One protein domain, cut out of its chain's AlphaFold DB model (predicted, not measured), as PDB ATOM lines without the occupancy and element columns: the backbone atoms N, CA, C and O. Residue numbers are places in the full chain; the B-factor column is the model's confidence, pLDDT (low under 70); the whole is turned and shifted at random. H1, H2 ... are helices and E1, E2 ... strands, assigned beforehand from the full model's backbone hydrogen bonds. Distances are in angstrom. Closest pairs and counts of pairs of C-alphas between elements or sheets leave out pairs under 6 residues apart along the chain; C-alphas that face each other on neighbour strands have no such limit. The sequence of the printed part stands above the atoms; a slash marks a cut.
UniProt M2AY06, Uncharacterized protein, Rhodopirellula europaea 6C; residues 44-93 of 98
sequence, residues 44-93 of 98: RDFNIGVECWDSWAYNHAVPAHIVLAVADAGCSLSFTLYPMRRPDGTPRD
ATOM      1  N   ARG A  44     -33.389  20.820  33.538       88.00
ATOM      2  CA  ARG A  44     -32.380  21.573  32.787       88.00
ATOM      3  C   ARG A  44     -32.593  23.048  33.070       88.00
ATOM      4  O   ARG A  44     -33.246  23.738  32.300       88.00
ATOM      5  N   ASP A  45     -32.110  23.496  34.215       87.94
ATOM      6  CA  ASP A  45     -32.469  24.795  34.766       87.94
ATOM      7  C   ASP A  45     -31.233  25.603  35.146       87.94
ATOM      8  O   ASP A  45     -30.302  25.091  35.769       87.94
ATOM      9  N   PHE A  46     -31.245  26.877  34.771       84.12
ATOM     10  CA  PHE A  46     -30.286  27.864  35.232       84.12
ATOM     11  C   PHE A  46     -30.886  28.607  36.426       84.12
ATOM     12  O   PHE A  46     -31.795  29.423  36.260       84.12
ATOM     13  N   ASN A  47     -30.367  28.332  37.621       83.81
ATOM     14  CA  ASN A  47     -30.805  28.992  38.846       83.81
ATOM     15  C   ASN A  47     -29.983  30.260  39.102       83.81
ATOM     16  O   ASN A  47     -28.769  30.192  39.292       83.81
ATOM     17  N   ILE A  48     -30.650  31.412  39.123       80.69
ATOM     18  CA  ILE A  48     -30.049  32.698  39.472       80.69
ATOM     19  C   ILE A  48     -30.349  32.975  40.944       80.69
ATOM     20  O   ILE A  48     -31.496  33.209  41.332       80.69
ATOM     21  N   GLY A  49     -29.303  32.935  41.766       75.75
ATOM     22  CA  GLY A  49     -29.367  33.297  43.176       75.75
ATOM     23  C   GLY A  49     -29.345  34.808  43.377       75.75
ATOM     24  O   GLY A  49     -28.508  35.492  42.795       75.75
ATOM     25  N   VAL A  50     -30.236  35.325  44.222       74.12
ATOM     26  CA  VAL A  50     -30.253  36.736  44.626       74.12
ATOM     27  C   VAL A  50     -30.214  36.814  46.148       74.12
ATOM     28  O   VAL A  50     -31.077  36.254  46.823       74.12
ATOM     29  N   GLU A  51     -29.222  37.517  46.688       72.94
ATOM     30  CA  GLU A  51     -29.113  37.786  48.123       72.94
ATOM     31  C   GLU A  51     -29.933  39.030  48.496       72.94
ATOM     32  O   GLU A  51     -29.760  40.113  47.932       72.94
ATOM     33  N   CYS A  52     -30.852  38.891  49.451       69.38
ATOM     34  CA  CYS A  52     -31.690  40.000  49.898       69.38
ATOM     35  C   CYS A  52     -30.943  40.908  50.892       69.38
ATOM     36  O   CYS A  52     -30.951  40.587  52.077       69.38
ATOM     37  N   TRP A  53     -30.375  42.049  50.456       62.31
ATOM     38  CA  TRP A  53     -30.247  43.256  51.311       62.31
ATOM     39  C   TRP A  53     -29.745  44.546  50.631       62.31
ATOM     40  O   TRP A  53     -30.053  45.624  51.131       62.31
ATOM     41  N   ASP A  54     -29.003  44.493  49.520       50.72
ATOM     42  CA  ASP A  54     -28.254  45.693  49.081       50.72
ATOM     43  C   ASP A  54     -29.107  46.736  48.328       50.72
ATOM     44  O   ASP A  54     -28.757  47.910  48.219       50.72
ATOM     45  N   SER A  55     -30.286  46.341  47.839       50.66
ATOM     46  CA  SER A  55     -31.296  47.269  47.321       50.66
ATOM     47  C   SER A  55     -32.693  46.643  47.361       50.66
ATOM     48  O   SER A  55     -32.875  45.473  47.038       50.66
ATOM     49  N   TRP A  56     -33.707  47.439  47.717       51.28
ATOM     50  CA  TRP A  56     -35.128  47.041  47.657       51.28
ATOM     51  C   TRP A  56     -35.642  46.874  46.214       51.28
ATOM     52  O   TRP A  56     -36.774  46.456  45.990       51.28
ATOM     53  N   ALA A  57     -34.805  47.209  45.232       52.12
ATOM     54  CA  ALA A  57     -35.070  47.088  43.810       52.12
ATOM     55  C   ALA A  57     -33.775  46.669  43.104       52.12
ATOM     56  O   ALA A  57     -33.115  47.477  42.451       52.12
ATOM     57  N   TYR A  58     -33.389  45.403  43.260       57.34
ATOM     58  CA  TYR A  58     -32.289  44.852  42.479       57.34
ATOM     59  C   TYR A  58     -32.805  44.452  41.096       57.34
ATOM     60  O   TYR A  58     -33.482  43.438  40.925       57.34
ATOM     61  N   ASN A  59     -32.504  45.273  40.091       58.53
ATOM     62  CA  ASN A  59     -32.778  44.941  38.697       58.53
ATOM     63  C   ASN A  59     -31.667  44.023  38.175       58.53
ATOM     64  O   ASN A  59     -30.702  44.496  37.573       58.53
ATOM     65  N   HIS A  60     -31.794  42.711  38.384       67.00
ATOM     66  CA  HIS A  60     -30.969  41.755  37.647       67.00
ATOM     67  C   HIS A  60     -31.518  41.630  36.225       67.00
ATOM     68  O   HIS A  60     -32.479  40.905  35.965       67.00
ATOM     69  N   ALA A  61     -30.946  42.394  35.298       71.88
ATOM     70  CA  ALA A  61     -31.333  42.314  33.901       71.88
ATOM     71  C   ALA A  61     -30.751  41.036  33.287       71.88
ATOM     72  O   ALA A  61     -29.538  40.913  33.133       71.88
ATOM     73  N   VAL A  62     -31.623  40.108  32.892       80.62
ATOM     74  CA  VAL A  62     -31.262  39.043  31.954       80.62
ATOM     75  C   VAL A  62     -31.575  39.560  30.549       80.62
ATOM     76  O   VAL A  62     -32.746  39.804  30.243       80.62
ATOM     77  N   PRO A  63     -30.572  39.776  29.681       86.00
ATOM     78  CA  PRO A  63     -30.817  40.288  28.341       86.00
ATOM     79  C   PRO A  63     -31.740  39.357  27.546       86.00
ATOM     80  O   PRO A  63     -31.596  38.136  27.599       86.00
ATOM     81  N   ALA A  64     -32.644  39.917  26.737       88.62
ATOM     82  CA  ALA A  64     -33.626  39.131  25.979       88.62
ATOM     83  C   ALA A  64     -32.989  38.053  25.078       88.62
ATOM     84  O   ALA A  64     -33.533  36.961  24.938       88.62
ATOM     85  N   HIS A  65     -31.812  38.329  24.507       89.12
ATOM     86  CA  HIS A  65     -31.091  37.355  23.684       89.12
ATOM     87  C   HIS A  65     -30.569  36.156  24.495       89.12
ATOM     88  O   HIS A  65     -30.465  35.060  23.956       89.12
ATOM     89  N   ILE A  66     -30.278  36.342  25.787       88.94
ATOM     90  CA  ILE A  66     -29.902  35.253  26.694       88.94
ATOM     91  C   ILE A  66     -31.127  34.405  27.023       88.94
ATOM     92  O   ILE A  66     -31.052  33.184  26.936       88.94
ATOM     93  N   VAL A  67     -32.270  35.036  27.314       89.19
ATOM     94  CA  VAL A  67     -33.535  34.319  27.550       89.19
ATOM     95  C   VAL A  67     -33.905  33.453  26.343       89.19
ATOM     96  O   VAL A  67     -34.236  32.280  26.508       89.19
ATOM     97  N   LEU A  68     -33.790  34.004  25.131       91.25
ATOM     98  CA  LEU A  68     -34.033  33.259  23.897       91.25
ATOM     99  C   LEU A  68     -33.077  32.067  23.760       91.25
ATOM    100  O   LEU A  68     -33.521  30.953  23.515       91.25
ATOM    101  N   ALA A  69     -31.779  32.279  23.987       89.94
ATOM    102  CA  ALA A  69     -30.783  31.220  23.862       89.94
ATOM    103  C   ALA A  69     -30.977  30.087  24.890       89.94
ATOM    104  O   ALA A  69     -30.707  28.925  24.585       89.94
ATOM    105  N   VAL A  70     -31.469  30.401  26.094       90.31
ATOM    106  CA  VAL A  70     -31.849  29.388  27.092       90.31
ATOM    107  C   VAL A  70     -33.044  28.567  26.606       90.31
ATOM    108  O   VAL A  70     -33.006  27.337  26.677       90.31
ATOM    109  N   ALA A  71     -34.074  29.230  26.075       89.88
ATOM    110  CA  ALA A  71     -35.255  28.559  25.540       89.88
ATOM    111  C   ALA A  71     -34.904  27.653  24.345       89.88
ATOM    112  O   ALA A  71     -35.328  26.498  24.311       89.88
ATOM    113  N   ASP A  72     -34.067  28.130  23.420       90.88
ATOM    114  CA  ASP A  72     -33.597  27.360  22.259       90.88
ATOM    115  C   ASP A  72     -32.780  26.121  22.668       90.88
ATOM    116  O   ASP A  72     -32.795  25.098  21.980       90.88
ATOM    117  N   ALA A  73     -32.090  26.176  23.811       89.12
ATOM    118  CA  ALA A  73     -31.373  25.034  24.376       89.12
ATOM    119  C   ALA A  73     -32.282  24.024  25.105       89.12
ATOM    120  O   ALA A  73     -31.793  22.986  25.559       89.12
ATOM    121  N   GLY A  74     -33.589  24.292  25.206       89.31
ATOM    122  CA  GLY A  74     -34.541  23.455  25.936       89.31
ATOM    123  C   GLY A  74     -34.372  23.526  27.457       89.31
ATOM    124  O   GLY A  74     -34.710  22.566  28.151       89.31
ATOM    125  N   CYS A  75     -33.823  24.633  27.959       92.44
ATOM    126  CA  CYS A  75     -33.585  24.875  29.377       92.44
ATOM    127  C   CYS A  75     -34.604  25.871  29.959       92.44
ATOM    128  O   CYS A  75     -35.232  26.640  29.231       92.44
ATOM    129  N   SER A  76     -34.733  25.891  31.283       91.62
ATOM    130  CA  SER A  76     -35.479  26.891  32.047       91.62
ATOM    131  C   SER A  76     -34.553  27.867  32.775       91.62
ATOM    132  O   SER A  76     -33.355  27.626  32.937       91.62
ATOM    133  N   LEU A  77     -35.132  28.994  33.191       89.31
ATOM    134  CA  LEU A  77     -34.538  29.925  34.145       89.31
ATOM    135  C   LEU A  77     -35.381  29.909  35.411       89.31
ATOM    136  O   LEU A  77     -36.608  30.028  35.338       89.31
ATOM    137  N   SER A  78     -34.721  29.851  36.557       88.38
ATOM    138  CA  SER A  78     -35.357  30.037  37.851       88.38
ATOM    139  C   SER A  78     -34.594  31.070  38.672       88.38
ATOM    140  O   SER A  78     -33.405  31.316  38.464       88.38
ATOM    141  N   PHE A  79     -35.300  31.703  39.602       82.56
ATOM    142  CA  PHE A  79     -34.727  32.676  40.519       82.56
ATOM    143  C   PHE A  79     -34.918  32.169  41.942       82.56
ATOM    144  O   PHE A  79     -36.042  31.859  42.341       82.56
ATOM    145  N   THR A  80     -33.828  32.108  42.703       82.38
ATOM    146  CA  THR A  80     -33.871  31.803  44.135       82.38
ATOM    147  C   THR A  80     -33.528  33.057  44.910       82.38
ATOM    148  O   THR A  80     -32.439  33.607  44.760       82.38
ATOM    149  N   LEU A  81     -34.448  33.487  45.767       77.06
ATOM    150  CA  LEU A  81     -34.180  34.538  46.737       77.06
ATOM    151  C   LEU A  81     -33.620  33.890  48.001       77.06
ATOM    152  O   LEU A  81     -34.291  33.070  48.632       77.06
ATOM    153  N   TYR A  82     -32.388  34.238  48.355       76.25
ATOM    154  CA  TYR A  82     -31.770  33.779  49.589       76.25
ATOM    155  C   TYR A  82     -32.073  34.778  50.713       76.25
ATOM    156  O   TYR A  82     -31.688  35.948  50.604       76.25
ATOM    157  N   PRO A  83     -32.760  34.338  51.789       72.75
ATOM    158  CA  PRO A  83     -33.025  35.188  52.942       72.75
ATOM    159  C   PRO A  83     -31.717  35.569  53.635       72.75
ATOM    160  O   PRO A  83     -30.684  34.921  53.439       72.75
ATOM    161  N   MET A  84     -31.773  36.610  54.470       73.62
ATOM    162  CA  MET A  84     -30.605  37.097  55.198       73.62
ATOM    163  C   MET A  84     -29.915  35.967  55.961       73.62
ATOM    164  O   MET A  84     -30.549  35.187  56.675       73.62
ATOM    165  N   ARG A  85     -28.589  35.931  55.848       71.81
ATOM    166  CA  ARG A  85     -27.731  35.051  56.632       71.81
ATOM    167  C   ARG A  85     -26.739  35.880  57.432       71.81
ATOM    168  O   ARG A  85     -26.291  36.938  56.995       71.81
ATOM    169  N   ARG A  86     -26.407  35.412  58.629       74.56
ATOM    170  CA  ARG A  86     -25.258  35.891  59.397       74.56
ATOM    171  C   ARG A  86     -23.962  35.495  58.665       74.56
ATOM    172  O   ARG A  86     -23.998  34.601  57.819       74.56
ATOM    173  N   PRO A  87     -22.805  36.095  59.002       76.44
ATOM    174  CA  PRO A  87     -21.517  35.712  58.410       76.44
ATOM    175  C   PRO A  87     -21.160  34.227  58.581       76.44
ATOM    176  O   PRO A  87     -20.377  33.688  57.808       76.44
ATOM    177  N   ASP A  88     -21.741  33.560  59.581       79.81
ATOM    178  CA  ASP A  88     -21.604  32.118  59.824       79.81
ATOM    179  C   ASP A  88     -22.569  31.248  58.983       79.81
ATOM    180  O   ASP A  88     -22.601  30.027  59.136       79.81
ATOM    181  N   GLY A  89     -23.367  31.857  58.099       69.06
ATOM    182  CA  GLY A  89     -24.313  31.188  57.207       69.06
ATOM    183  C   GLY A  89     -25.673  30.850  57.829       69.06
ATOM    184  O   GLY A  89     -26.560  30.370  57.111       69.06
ATOM    185  N   THR A  90     -25.875  31.104  59.125       78.62
ATOM    186  CA  THR A  90     -27.170  30.881  59.788       78.62
ATOM    187  C   THR A  90     -28.199  31.926  59.348       78.62
ATOM    188  O   THR A  90     -27.814  33.068  59.093       78.62
ATOM    189  N   PRO A  91     -29.496  31.584  59.222       72.25
ATOM    190  CA  PRO A  91     -30.532  32.575  58.942       72.25
ATOM    191  C   PRO A  91     -30.487  33.718  59.962       72.25
ATOM    192  O   PRO A  91     -30.246  33.498  61.151       72.25
ATOM    193  N   ARG A  92     -30.695  34.949  59.503       67.88
ATOM    194  CA  ARG A  92     -30.918  36.079  60.401       67.88
ATOM    195  C   ARG A  92     -32.383  36.024  60.823       67.88
ATOM    196  O   ARG A  92     -33.249  35.981  59.962       67.88
ATOM    197  N   ASP A  93     -32.643  35.969  62.124       68.50
ATOM    198  CA  ASP A  93     -34.012  35.985  62.632       68.50
ATOM    199  C   ASP A  93     -34.644  37.348  62.317       68.50
ATOM    200  O   ASP A  93     -34.084  38.398  62.654       68.50
TER     201      ASP A  93
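Overview. This is residues 44 to 93 of the 98 residues of an uncharacterized protein of Rhodopirellula europaea 6C (UniProt M2AY06). Two parallel strands, E1 and E2, lie side by side as a narrow ribbon, and the short helix H1 sits near the end where both strands begin. The long link from E1 to H1, residues 52 to 63, swings out and back in a wide loop, making an open frame, while residues 83 to 93 run on as a tail past the other end of the ribbon. The printed part has 50 residues, with two named strands and one named helix in the order E1, H1, E2; the class is mixed, helices and strands, with under half of the residues, 23, in named elements. The whole is only just loose, close to extended, with a radius of gyration of the C-alphas of 14.1 A, and only just elongated, spanning 41 by 23 by 13 A.

Arrangement. E1, residues 45 to 51, and E2, residues 76 to 82, are parallel neighbours at 23 degrees. N 48 and O 78, 2.8 A apart, and N 80 and O 48, 2.9 A apart, are within hydrogen-bond range. With H1, residues 64 to 72, they form a strand-helix-strand unit, two parallel neighbour strands with a helix between them along the chain, and its crossover is right-handed. The closest C-alphas of H1 and E2 are those of Val 70 and Ser 76, 6.6 A apart. In H1 every O i to N i+4 pair is within hydrogen-bond range.

Along the chain. E1 measures 18.9 A, from C-alpha 45 at (-32.469, 24.795, 34.766). E2 measures 19.2 A and ends with C-alpha 82 at (-31.770, 33.779, 49.589). H1 measures 12.3 A, from C-alpha 64 at (-33.626, 39.131, 25.979).

Size, cuts and confidence. The C-alphas farthest apart, of Asp 72 and Asp 93, are 41.3 A apart. The printed part has no cut. The link from E1 to H1 is long, with 12 residues; that from H1 to E2 is tight, with 3. The mean pLDDT of the printed part is 77.5, and residues 52 to 60, 89 and 92 to 93 are under 70.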